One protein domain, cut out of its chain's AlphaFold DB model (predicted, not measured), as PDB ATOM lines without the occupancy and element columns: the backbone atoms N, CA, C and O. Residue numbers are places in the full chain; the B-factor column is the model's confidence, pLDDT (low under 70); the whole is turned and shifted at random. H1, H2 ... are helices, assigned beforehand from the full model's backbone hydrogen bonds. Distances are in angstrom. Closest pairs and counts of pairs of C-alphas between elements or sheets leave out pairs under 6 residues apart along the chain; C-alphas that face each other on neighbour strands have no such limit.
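This is residues 274 to 363 of the 364 residues of an uncharacterized protein of Parachlamydiaceae bacterium (UniProt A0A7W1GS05). One long helix, H3, makes much of the length of an elongated model, with H2 packed on residues 319 to 326 of H3 and the short helices H1, H4, H5 and H6 gathered loosely round the end where H3 finishes. At the other end the long link from H2 to H3 reaches out to a tip, and residues 308 to 313 stick out there. The printed part has 90 residues, with six named helices in the order H1 to H6 and no named strand, class all helix. It is compact, with a radius of gyration of the C-alphas of 13.7 A, and spans 44 by 23 by 20 A.

Find C-alpha 274 at (-49.341, 11.244, -75.128), where H1, residues 274 to 278, begins. H2 is residues 285 to 290. H3, residues 312 to 332, starts at (-59.313, 20.507, -94.743) and runs 30.3 A. H4 is residues 338 to 343. H5, residues 349 to 358, runs 14.3 A. H6, residues 360 to 363, ends at (-50.886, -4.265, -81.400).

Look first at H1: it only just touches H4, with 3 pairs of C-alphas within 8 A, the closest Gly 276 and Val 338 at 5.7 A. H2 touches H3 at a steep tilt of 43 degrees, the same way; their closest C-alphas, Tyr 288 and Val 326, are 7.2 A apart. Residues 329 to 332 of H3 only just touch H6, with 3 pairs within 8 A; the closest C-alphas are Asn 329 and Leu 363, 6.5 A. H5 touches no helix and meets H6 only through their link. In H1 to H5 every O i to N i+4 pair is within hydrogen-bond range; H6 is too short for one.

The C-alphas farthest apart, Gln 308 and Lys 343, are 44.8 A apart. The printed part has no cut, and the link from H2 to H3, 21 residues, is long. No printed residue is under 70 in pLDDT.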
ATOM      1  N   LEU A 274     -49.699  10.346 -74.021       91.62
ATOM      2  CA  LEU A 274     -49.341  11.244 -75.128       91.62
ATOM      3  C   LEU A 274     -48.649  12.537 -74.663       91.62
ATOM      4  O   LEU A 274     -47.705  12.976 -75.317       91.62
ATOM      5  N   GLU A 275     -49.067  13.118 -73.536       89.00
ATOM      6  CA  GLU A 275     -48.411  14.294 -72.948       89.00
ATOM      7  C   GLU A 275     -47.026  13.932 -72.397       89.00
ATOM      8  O   GLU A 275     -46.062  14.669 -72.597       89.00
ATOM      9  N   GLY A 276     -46.887  12.742 -71.805       89.62
ATOM     10  CA  GLY A 276     -45.590  12.188 -71.410       89.62
ATOM     11  C   GLY A 276     -44.653  11.963 -72.599       89.62
ATOM     12  O   GLY A 276     -43.481  12.322 -72.544       89.62
ATOM     13  N   LEU A 277     -45.167  11.434 -73.713       92.12
ATOM     14  CA  LEU A 277     -44.383  11.186 -74.926       92.12
ATOM     15  C   LEU A 277     -43.843  12.479 -75.552       92.12
ATOM     16  O   LEU A 277     -42.754  12.475 -76.133       92.12
ATOM     17  N   ALA A 278     -44.550  13.594 -75.380       89.81
ATOM     18  CA  ALA A 278     -44.079  14.901 -75.811       89.81
ATOM     19  C   ALA A 278     -42.752  15.302 -75.132       89.81
ATOM     20  O   ALA A 278     -41.896  15.912 -75.776       89.81
ATOM     21  N   LYS A 279     -42.511  14.864 -73.883       88.19
ATOM     22  CA  LYS A 279     -41.233  15.069 -73.169       88.19
ATOM     23  C   LYS A 279     -40.054  14.346 -73.824       88.19
ATOM     24  O   LYS A 279     -38.917  14.766 -73.663       88.19
ATOM     25  N   PHE A 280     -40.314  13.322 -74.637       88.38
ATOM     26  CA  PHE A 280     -39.307  12.621 -75.448       88.38
ATOM     27  C   PHE A 280     -39.177  13.182 -76.870       88.38
ATOM     28  O   PHE A 280     -38.663  12.515 -77.774       88.38
ATOM     29  N   SER A 281     -39.705  14.382 -77.110       88.19
ATOM     30  CA  SER A 281     -39.798  14.986 -78.436       88.19
ATOM     31  C   SER A 281     -40.612  14.165 -79.453       88.19
ATOM     32  O   SER A 281     -40.273  14.107 -80.637       88.19
ATOM     33  N   ILE A 282     -41.689  13.510 -79.006       90.19
ATOM     34  CA  ILE A 282     -42.632  12.771 -79.861       90.19
ATOM     35  C   ILE A 282     -43.907  13.608 -79.992       90.19
ATOM     36  O   ILE A 282     -44.766  13.590 -79.116       90.19
ATOM     37  N   TRP A 283     -44.039  14.347 -81.095       88.31
ATOM     38  CA  TRP A 283     -45.123  15.326 -81.266       88.31
ATOM     39  C   TRP A 283     -46.008  15.020 -82.470       88.31
ATOM     40  O   TRP A 283     -47.222  15.230 -82.438       88.31
ATOM     41  N   TYR A 284     -45.417  14.512 -83.552       90.88
ATOM     42  CA  TYR A 284     -46.099  14.382 -84.832       90.88
ATOM     43  C   TYR A 284     -46.521  12.939 -85.098       90.88
ATOM     44  O   TYR A 284     -45.850  11.995 -84.694       90.88
ATOM     45  N   LEU A 285     -47.593  12.748 -85.879       91.44
ATOM     46  CA  LEU A 285     -48.061  11.420 -86.320       91.44
ATOM     47  C   LEU A 285     -46.942  10.552 -86.918       91.44
ATOM     48  O   LEU A 285     -46.926   9.337 -86.719       91.44
ATOM     49  N   LYS A 286     -45.975  11.182 -87.594       92.81
ATOM     50  CA  LYS A 286     -44.783  10.519 -88.129       92.81
ATOM     51  C   LYS A 286     -43.921   9.883 -87.035       92.81
ATOM     52  O   LYS A 286     -43.410   8.787 -87.247       92.81
ATOM     53  N   ASP A 287     -43.779  10.520 -85.876       92.81
ATOM     54  CA  ASP A 287     -43.007   9.986 -84.751       92.81
ATOM     55  C   ASP A 287     -43.676   8.735 -84.171       92.81
ATOM     56  O   ASP A 287     -43.026   7.701 -84.026       92.81
ATOM     57  N   TYR A 288     -44.991   8.785 -83.934       92.81
ATOM     58  CA  TYR A 288     -45.768   7.638 -83.450       92.81
ATOM     59  C   TYR A 288     -45.764   6.466 -84.441       92.81
ATOM     60  O   TYR A 288     -45.658   5.304 -84.044       92.81
ATOM     61  N   TRP A 289     -45.841   6.761 -85.742       93.69
ATOM     62  CA  TRP A 289     -45.707   5.752 -86.792       93.69
ATOM     63  C   TRP A 289     -44.314   5.114 -86.803       93.69
ATOM     64  O   TRP A 289     -44.215   3.888 -86.788       93.69
ATOM     65  N   ASN A 290     -43.248   5.918 -86.726       91.50
ATOM     66  CA  ASN A 290     -41.867   5.430 -86.650       91.50
ATOM     67  C   ASN A 290     -41.614   4.542 -85.417       91.50
ATOM     68  O   ASN A 290     -40.786   3.634 -85.470       91.50
ATOM     69  N   LEU A 291     -42.325   4.790 -84.313       91.56
ATOM     70  CA  LEU A 291     -42.290   3.967 -83.099       91.56
ATOM     71  C   LEU A 291     -43.100   2.666 -83.220       91.56
ATOM     72  O   LEU A 291     -42.974   1.785 -82.376       91.56
ATOM     73  N   GLY A 292     -43.915   2.518 -84.268       91.12
ATOM     74  CA  GLY A 292     -44.750   1.340 -84.496       91.12
ATOM     75  C   GLY A 292     -46.112   1.372 -83.796       91.12
ATOM     76  O   GLY A 292     -46.784   0.343 -83.760       91.12
ATOM     77  N   LEU A 293     -46.553   2.528 -83.284       92.06
ATOM     78  CA  LEU A 293     -47.862   2.695 -82.626       92.06
ATOM     79  C   LEU A 293     -49.034   2.787 -83.614       92.06
ATOM     80  O   LEU A 293     -50.191   2.761 -83.206       92.06
ATOM     81  N   LEU A 294     -48.754   2.867 -84.916       92.06
ATOM     82  CA  LEU A 294     -49.747   2.861 -85.995       92.06
ATOM     83  C   LEU A 294     -49.485   1.686 -86.956       92.06
ATOM     84  O   LEU A 294     -49.111   1.907 -88.107       92.06
ATOM     85  N   PRO A 295     -49.679   0.425 -86.522       88.50
ATOM     86  CA  PRO A 295     -49.271  -0.762 -87.285       88.50
ATOM     87  C   PRO A 295     -50.046  -0.968 -88.596       88.50
ATOM     88  O   PRO A 295     -49.567  -1.667 -89.484       88.50
ATOM     89  N   ASN A 296     -51.228  -0.359 -88.722       87.69
ATOM     90  CA  ASN A 296     -52.087  -0.451 -89.907       87.69
ATOM     91  C   ASN A 296     -51.743   0.584 -90.992       87.69
ATOM     92  O   ASN A 296     -52.381   0.592 -92.041       87.69
ATOM     93  N   ILE A 297     -50.787   1.477 -90.726       90.12
ATOM     94  CA  ILE A 297     -50.330   2.499 -91.665       90.12
ATOM     95  C   ILE A 297     -49.063   1.994 -92.359       90.12
ATOM     96  O   ILE A 297     -48.037   1.765 -91.717       90.12
ATOM     97  N   THR A 298     -49.149   1.797 -93.673       86.38
ATOM     98  CA  THR A 298     -48.091   1.170 -94.477       86.38
ATOM     99  C   THR A 298     -47.020   2.141 -94.956       86.38
ATOM    100  O   THR A 298     -45.873   1.731 -95.128       86.38
ATOM    101  N   SER A 299     -47.370   3.412 -95.157       88.38
ATOM    102  CA  SER A 299     -46.467   4.442 -95.674       88.38
ATOM    103  C   SER A 299     -46.619   5.768 -94.921       88.38
ATOM    104  O   SER A 299     -47.611   5.989 -94.228       88.38
ATOM    105  N   ALA A 300     -45.629   6.656 -95.031       86.50
ATOM    106  CA  ALA A 300     -45.690   7.965 -94.376       86.50
ATOM    107  C   ALA A 300     -46.744   8.874 -95.029       86.50
ATOM    108  O   ALA A 300     -47.321   9.734 -94.366       86.50
ATOM    109  N   GLU A 301     -47.002   8.668 -96.318       85.38
ATOM    110  CA  GLU A 301     -48.013   9.368 -97.104       85.38
ATOM    111  C   GLU A 301     -49.430   9.066 -96.600       85.38
ATOM    112  O   GLU A 301     -50.287   9.940 -96.646       85.38
ATOM    113  N   ASP A 302     -49.657   7.876 -96.038       86.81
ATOM    114  CA  ASP A 302     -50.944   7.462 -95.466       86.81
ATOM    115  C   ASP A 302     -51.281   8.189 -94.143       86.81
ATOM    116  O   ASP A 302     -52.383   8.038 -93.617       86.81
ATOM    117  N   LEU A 303     -50.355   8.973 -93.572       87.00
ATOM    118  CA  LEU A 303     -50.578   9.721 -92.324       87.00
ATOM    119  C   LEU A 303     -51.413  10.996 -92.518       87.00
ATOM    120  O   LEU A 303     -51.898  11.567 -91.539       87.00
ATOM    121  N   ASP A 304     -51.602  11.440 -93.760       86.75
ATOM    122  CA  ASP A 304     -52.490  12.545 -94.108       86.75
ATOM    123  C   ASP A 304     -53.240  12.231 -95.406       86.75
ATOM    124  O   ASP A 304     -52.740  11.553 -96.297       86.75
ATOM    125  N   ARG A 305     -54.467  12.734 -95.536       81.06
ATOM    126  CA  ARG A 305     -55.232  12.562 -96.773       81.06
ATOM    127  C   ARG A 305     -54.813  13.608 -97.803       81.06
ATOM    128  O   ARG A 305     -54.524  14.753 -97.458       81.06
ATOM    129  N   SER A 306     -54.833  13.220 -99.081       77.88
ATOM    130  CA  SER A 306     -54.482  14.107-100.195       77.88
ATOM    131  C   SER A 306     -55.363  15.358-100.223       77.88
ATOM    132  O   SER A 306     -56.594  15.268-100.237       77.88
ATOM    133  N   SER A 307     -54.724  16.526-100.324       78.06
ATOM    134  CA  SER A 307     -55.389  17.827-100.464       78.06
ATOM    135  C   SER A 307     -56.160  17.984-101.777       78.06
ATOM    136  O   SER A 307     -56.979  18.887-101.899       78.06
ATOM    137  N   GLN A 308     -55.918  17.110-102.759       78.00
ATOM    138  CA  GLN A 308     -56.638  17.110-104.035       78.00
ATOM    139  C   GLN A 308     -57.995  16.395-103.957       78.00
ATOM    140  O   GLN A 308     -58.812  16.559-104.858       78.00
ATOM    141  N   GLN A 309     -58.225  15.580-102.922       77.62
ATOM    142  CA  GLN A 309     -59.399  14.703-102.819       77.62
ATOM    143  C   GLN A 309     -60.297  15.007-101.616       77.62
ATOM    144  O   GLN A 309     -61.456  14.606-101.632       77.62
ATOM    145  N   TYR A 310     -59.782  15.689-100.589       83.44
ATOM    146  CA  TYR A 310     -60.483  15.900 -99.322       83.44
ATOM    147  C   TYR A 310     -60.371  17.348 -98.853       83.44
ATOM    148  O   TYR A 310     -59.310  17.968 -98.962       83.44
ATOM    149  N   GLU A 311     -61.455  17.865 -98.275       86.19
ATOM    150  CA  GLU A 311     -61.465  19.191 -97.657       86.19
ATOM    151  C   GLU A 311     -60.653  19.204 -96.351       86.19
ATOM    152  O   GLU A 311     -60.499  18.184 -95.673       86.19
ATOM    153  N   GLU A 312     -60.161  20.379 -95.941       85.69
ATOM    154  CA  GLU A 312     -59.313  20.507 -94.743       85.69
ATOM    155  C   GLU A 312     -60.000  19.984 -93.471       85.69
ATOM    156  O   GLU A 312     -59.361  19.354 -92.630       85.69
ATOM    157  N   VAL A 313     -61.322  20.151 -93.354       87.69
ATOM    158  CA  VAL A 313     -62.107  19.634 -92.220       87.69
ATOM    159  C   VAL A 313     -62.045  18.106 -92.141       87.69
ATOM    160  O   VAL A 313     -61.928  17.539 -91.052       87.69
ATOM    161  N   GLU A 314     -62.097  17.416 -93.279       85.88
ATOM    162  CA  GLU A 314     -62.023  15.954 -93.338       85.88
ATOM    163  C   GLU A 314     -60.608  15.448 -93.047       85.88
ATOM    164  O   GLU A 314     -60.442  14.430 -92.369       85.88
ATOM    165  N   ARG A 315     -59.583  16.187 -93.491       85.56
ATOM    166  CA  ARG A 315     -58.173  15.911 -93.174       85.56
ATOM    167  C   ARG A 315     -57.887  16.063 -91.682       85.56
ATOM    168  O   ARG A 315     -57.275  15.181 -91.082       85.56
ATOM    169  N   VAL A 316     -58.386  17.128 -91.052       87.69
ATOM    170  CA  VAL A 316     -58.275  17.333 -89.598       87.69
ATOM    171  C   VAL A 316     -58.953  16.196 -88.832       87.69
ATOM    172  O   VAL A 316     -58.319  15.608 -87.957       87.69
ATOM    173  N   LYS A 317     -60.189  15.822 -89.196       89.12
ATOM    174  CA  LYS A 317     -60.899  14.686 -88.576       89.12
ATOM    175  C   LYS A 317     -60.135  13.371 -88.728       89.12
ATOM    176  O   LYS A 317     -60.087  12.578 -87.792       89.12
ATOM    177  N   TYR A 318     -59.523  13.139 -89.889       90.56
ATOM    178  CA  TYR A 318     -58.700  11.956 -90.121       90.56
ATOM    179  C   TYR A 318     -57.468  11.927 -89.206       90.56
ATOM    180  O   TYR A 318     -57.256  10.932 -88.512       90.56
ATOM    181  N   ARG A 319     -56.711  13.030 -89.134       89.19
ATOM    182  CA  ARG A 319     -55.537  13.152 -88.251       89.19
ATOM    183  C   ARG A 319     -55.915  12.978 -86.777       89.19
ATOM    184  O   ARG A 319     -55.246  12.230 -86.071       89.19
ATOM    185  N   GLN A 320     -57.019  13.579 -86.330       90.00
ATOM    186  CA  GLN A 320     -57.560  13.366 -84.980       90.00
ATOM    187  C   GLN A 320     -57.887  11.887 -84.728       90.00
ATOM    188  O   GLN A 320     -57.514  11.341 -83.694       90.00
ATOM    189  N   GLY A 321     -58.509  11.210 -85.698       92.25
ATOM    190  CA  GLY A 321     -58.776   9.775 -85.619       92.25
ATOM    191  C   GLY A 321     -57.512   8.920 -85.492       92.25
ATOM    192  O   GLY A 321     -57.529   7.907 -84.793       92.25
ATOM    193  N   LEU A 322     -56.405   9.324 -86.123       92.50
ATOM    194  CA  LEU A 322     -55.114   8.657 -85.953       92.50
ATOM    195  C   LEU A 322     -54.539   8.866 -84.547       92.50
ATOM    196  O   LEU A 322     -54.085   7.892 -83.955       92.50
ATOM    197  N   PHE A 323     -54.624  10.070 -83.975       91.88
ATOM    198  CA  PHE A 323     -54.200  10.314 -82.589       91.88
ATOM    199  C   PHE A 323     -55.001   9.490 -81.572       91.88
ATOM    200  O   PHE A 323     -54.407   8.886 -80.682       91.88
ATOM    201  N   MET A 324     -56.325   9.373 -81.740       92.81
ATOM    202  CA  MET A 324     -57.138   8.501 -80.877       92.81
ATOM    203  C   MET A 324     -56.681   7.038 -80.961       92.81
ATOM    204  O   MET A 324     -56.564   6.369 -79.941       92.81
ATOM    205  N   ARG A 325     -56.339   6.552 -82.163       93.62
ATOM    206  CA  ARG A 325     -55.797   5.193 -82.338       93.62
ATOM    207  C   ARG A 325     -54.440   5.005 -81.666       93.62
ATOM    208  O   ARG A 325     -54.172   3.909 -81.183       93.62
ATOM    209  N   VAL A 326     -53.587   6.032 -81.653       94.31
ATOM    210  CA  VAL A 326     -52.328   5.985 -80.895       94.31
ATOM    211  C   VAL A 326     -52.636   5.789 -79.413       94.31
ATOM    212  O   VAL A 326     -52.103   4.854 -78.823       94.31
ATOM    213  N   GLN A 327     -53.539   6.589 -78.837       93.62
ATOM    214  CA  GLN A 327     -53.941   6.445 -77.434       93.62
ATOM    215  C   GLN A 327     -54.536   5.058 -77.144       93.62
ATOM    216  O   GLN A 327     -54.154   4.422 -76.166       93.62
ATOM    217  N   ASP A 328     -55.414   4.542 -78.010       94.56
ATOM    218  CA  ASP A 328     -55.980   3.195 -77.863       94.56
ATOM    219  C   ASP A 328     -54.891   2.114 -77.858       94.56
ATOM    220  O   ASP A 328     -54.954   1.151 -77.092       94.56
ATOM    221  N   ASN A 329     -53.873   2.264 -78.706       94.88
ATOM    222  CA  ASN A 329     -52.755   1.332 -78.775       94.88
ATOM    223  C   ASN A 329     -51.827   1.445 -77.558       94.88
ATOM    224  O   ASN A 329     -51.380   0.416 -77.058       94.88
ATOM    225  N   LEU A 330     -51.590   2.650 -77.033       94.69
ATOM    226  CA  LEU A 330     -50.867   2.854 -75.772       94.69
ATOM    227  C   LEU A 330     -51.616   2.220 -74.589       94.69
ATOM    228  O   LEU A 330     -51.016   1.488 -73.802       94.69
ATOM    229  N   ASN A 331     -52.941   2.384 -74.528       94.62
ATOM    230  CA  ASN A 331     -53.792   1.728 -73.533       94.62
ATOM    231  C   ASN A 331     -53.708   0.193 -73.631       94.62
ATOM    232  O   ASN A 331     -53.575  -0.484 -72.613       94.62
ATOM    233  N   LYS A 332     -53.732  -0.379 -74.847       94.44
ATOM    234  CA  LYS A 332     -53.564  -1.833 -75.061       94.44
ATOM    235  C   LYS A 332     -52.203  -2.353 -74.603       94.44
ATOM    236  O   LYS A 332     -52.113  -3.488 -74.147       94.44
ATOM    237  N   LEU A 333     -51.157  -1.541 -74.738       94.00
ATOM    238  CA  LEU A 333     -49.807  -1.844 -74.261       94.00
ATOM    239  C   LEU A 333     -49.645  -1.667 -72.741       94.00
ATOM    240  O   LEU A 333     -48.559  -1.928 -72.218       94.00
ATOM    241  N   GLY A 334     -50.695  -1.220 -72.043       94.00
ATOM    242  CA  GLY A 334     -50.670  -0.961 -70.607       94.00
ATOM    243  C   GLY A 334     -49.874   0.283 -70.218       94.00
ATOM    244  O   GLY A 334     -49.441   0.360 -69.078       94.00
ATOM    245  N   ILE A 335     -49.660   1.220 -71.149       95.81
ATOM    246  CA  ILE A 335     -48.923   2.479 -70.945       95.81
ATOM    247  C   ILE A 335     -49.807   3.684 -71.283       95.81
ATOM    248  O   ILE A 335     -49.421   4.568 -72.041       95.81
ATOM    249  N   GLY A 336     -51.049   3.668 -70.792       94.19
ATOM    250  CA  GLY A 336     -52.082   4.641 -71.151       94.19
ATOM    251  C   GLY A 336     -51.886   6.014 -70.513       94.19
ATOM    252  O   GLY A 336     -52.250   7.026 -71.120       94.19
ATOM    253  N   THR A 337     -51.258   6.044 -69.341       95.19
ATOM    254  CA  THR A 337     -51.022   7.239 -68.521       95.19
ATOM    255  C   THR A 337     -49.533   7.483 -68.271       95.19
ATOM    256  O   THR A 337     -48.697   6.604 -68.494       95.19
ATOM    257  N   VAL A 338     -49.180   8.672 -67.779       93.25
ATOM    258  CA  VAL A 338     -47.816   8.983 -67.317       93.25
ATOM    259  C   VAL A 338     -47.407   8.078 -66.150       93.25
ATOM    260  O   VAL A 338     -46.270   7.607 -66.108       93.25
ATOM    261  N   GLY A 339     -48.329   7.762 -65.236       92.06
ATOM    262  CA  GLY A 339     -48.087   6.806 -64.154       92.06
ATOM    263  C   GLY A 339     -47.731   5.409 -64.672       92.06
ATOM    264  O   GLY A 339     -46.811   4.774 -64.154       92.06
ATOM    265  N   ASP A 340     -48.394   4.954 -65.737       94.00
ATOM    266  CA  ASP A 340     -48.067   3.676 -66.372       94.00
ATOM    267  C   ASP A 340     -46.693   3.699 -67.056       94.00
ATOM    268  O   ASP A 340     -45.960   2.713 -66.981       94.00
ATOM    269  N   LEU A 341     -46.311   4.818 -67.687       93.75
ATOM    270  CA  LEU A 341     -44.976   4.984 -68.273       93.75
ATOM    271  C   LEU A 341     -43.879   4.896 -67.201       93.75
ATOM    272  O   LEU A 341     -42.914   4.155 -67.386       93.75
ATOM    273  N   LYS A 342     -44.055   5.583 -66.062       91.81
ATOM    274  CA  LYS A 342     -43.143   5.494 -64.906       91.81
ATOM    275  C   LYS A 342     -43.073   4.067 -64.361       91.81
ATOM    276  O   LYS A 342     -41.989   3.537 -64.138       91.81
ATOM    277  N   LYS A 343     -44.221   3.398 -64.217       90.81
ATOM    278  CA  LYS A 343     -44.298   2.002 -63.756       90.81
ATOM    279  C   LYS A 343     -43.607   1.025 -64.710       90.81
ATOM    280  O   LYS A 343     -42.968   0.080 -64.258       90.81
ATOM    281  N   ALA A 344     -43.713   1.257 -66.015       91.25
ATOM    282  CA  ALA A 344     -42.990   0.513 -67.043       91.25
ATOM    283  C   ALA A 344     -41.515   0.938 -67.170       91.25
ATOM    284  O   ALA A 344     -40.811   0.402 -68.021       91.25
ATOM    285  N   GLN A 345     -41.058   1.889 -66.345       91.81
ATOM    286  CA  GLN A 345     -39.721   2.482 -66.357       91.81
ATOM    287  C   GLN A 345     -39.334   3.063 -67.718       91.81
ATOM    288  O   GLN A 345     -38.188   2.980 -68.128       91.81
ATOM    289  N   ILE A 346     -40.279   3.645 -68.452       93.75
ATOM    290  CA  ILE A 346     -39.996   4.277 -69.740       93.75
ATOM    291  C   ILE A 346     -39.612   5.731 -69.475       93.75
ATOM    292  O   ILE A 346     -40.456   6.519 -69.062       93.75
ATOM    293  N   TYR A 347     -38.357   6.091 -69.741       92.56
ATOM    294  CA  TYR A 347     -37.824   7.444 -69.511       92.56
ATOM    295  C   TYR A 347     -37.128   8.048 -70.734       92.56
ATOM    296  O   TYR A 347     -36.595   9.148 -70.659       92.56
ATOM    297  N   SER A 348     -37.134   7.354 -71.871       92.62
ATOM    298  CA  SER A 348     -36.562   7.855 -73.118       92.62
ATOM    299  C   SER A 348     -37.316   7.319 -74.333       92.62
ATOM    300  O   SER A 348     -38.049   6.321 -74.276       92.62
ATOM    301  N   LYS A 349     -37.074   7.947 -75.487       92.25
ATOM    302  CA  LYS A 349     -37.585   7.474 -76.779       92.25
ATOM    303  C   LYS A 349     -37.051   6.085 -77.145       92.25
ATOM    304  O   LYS A 349     -37.781   5.298 -77.754       92.25
ATOM    305  N   ASN A 350     -35.803   5.777 -76.789       92.00
ATOM    306  CA  ASN A 350     -35.190   4.475 -77.065       92.00
ATOM    307  C   ASN A 350     -35.865   3.371 -76.248       92.00
ATOM    308  O   ASN A 350     -36.288   2.366 -76.819       92.00
ATOM    309  N   MET A 351     -36.090   3.612 -74.957       93.94
ATOM    310  CA  MET A 351     -36.795   2.678 -74.073       93.94
ATOM    311  C   MET A 351     -38.224   2.428 -74.547       93.94
ATOM    312  O   MET A 351     -38.670   1.287 -74.634       93.94
ATOM    313  N   LEU A 352     -38.940   3.479 -74.950       94.12
ATOM    314  CA  LEU A 352     -40.277   3.328 -75.518       94.12
ATOM    315  C   LEU A 352     -40.268   2.443 -76.774       94.12
ATOM    316  O   LEU A 352     -41.125   1.574 -76.940       94.12
ATOM    317  N   LYS A 353     -39.288   2.639 -77.663       92.81
ATOM    318  CA  LYS A 353     -39.133   1.836 -78.879       92.81
ATOM    319  C   LYS A 353     -38.848   0.367 -78.556       92.81
ATOM    320  O   LYS A 353     -39.422  -0.512 -79.205       92.81
ATOM    321  N   GLU A 354     -37.989   0.097 -77.578       92.88
ATOM    322  CA  GLU A 354     -37.703  -1.255 -77.083       92.88
ATOM    323  C   GLU A 354     -38.964  -1.906 -76.506       92.88
ATOM    324  O   GLU A 354     -39.338  -3.006 -76.926       92.88
ATOM    325  N   TYR A 355     -39.687  -1.184 -75.646       94.88
ATOM    326  CA  TYR A 355     -40.924  -1.645 -75.019       94.88
ATOM    327  C   TYR A 355     -42.005  -1.998 -76.051       94.88
ATOM    328  O   TYR A 355     -42.589  -3.086 -76.011       94.88
ATOM    329  N   ILE A 356     -42.256  -1.117 -77.027       93.88
ATOM    330  CA  ILE A 356     -43.231  -1.368 -78.101       93.88
ATOM    331  C   ILE A 356     -42.791  -2.557 -78.962       93.88
ATOM    332  O   ILE A 356     -43.615  -3.394 -79.337       93.88
ATOM    333  N   SER A 357     -41.498  -2.661 -79.275       91.75
ATOM    334  CA  SER A 357     -40.964  -3.754 -80.094       91.75
ATOM    335  C   SER A 357     -41.143  -5.111 -79.414       91.75
ATOM    336  O   SER A 357     -41.576  -6.064 -80.069       91.75
ATOM    337  N   ALA A 358     -40.894  -5.190 -78.104       91.00
ATOM    338  CA  ALA A 358     -41.116  -6.391 -77.301       91.00
ATOM    339  C   ALA A 358     -42.604  -6.796 -77.252       91.00
ATOM    340  O   ALA A 358     -42.934  -7.982 -77.313       91.00
ATOM    341  N   ASN A 359     -43.511  -5.814 -77.243       91.62
ATOM    342  CA  ASN A 359     -44.957  -6.018 -77.109       91.62
ATOM    343  C   ASN A 359     -45.736  -5.938 -78.436       91.62
ATOM    344  O   ASN A 359     -46.967  -5.930 -78.450       91.62
ATOM    345  N   LYS A 360     -45.049  -5.953 -79.584       85.31
ATOM    346  CA  LYS A 360     -45.648  -5.739 -80.916       85.31
ATOM    347  C   LYS A 360     -46.790  -6.704 -81.267       85.31
ATOM    348  O   LYS A 360     -47.630  -6.383 -82.103       85.31
ATOM    349  N   LYS A 361     -46.828  -7.890 -80.650       86.31
ATOM    350  CA  LYS A 361     -47.906  -8.878 -80.833       86.31
ATOM    351  C   LYS A 361     -49.259  -8.398 -80.300       86.31
ATOM    352  O   LYS A 361     -50.267  -8.839 -80.823       86.31
ATOM    353  N   VAL A 362     -49.271  -7.508 -79.307       85.44
ATOM    354  CA  VAL A 362     -50.491  -6.964 -78.680       85.44
ATOM    355  C   VAL A 362     -51.173  -5.916 -79.573       85.44
ATOM    356  O   VAL A 362     -52.368  -5.662 -79.453       85.44
ATOM    357  N   LEU A 363     -50.413  -5.311 -80.491       80.88
ATOM    358  CA  LEU A 363     -50.886  -4.265 -81.400       80.88
ATOM    359  C   LEU A 363     -51.457  -4.795 -82.727       80.88
ATOM    360  O   LEU A 363     -52.004  -4.007 -83.501       80.88
TER     361      LEU A 363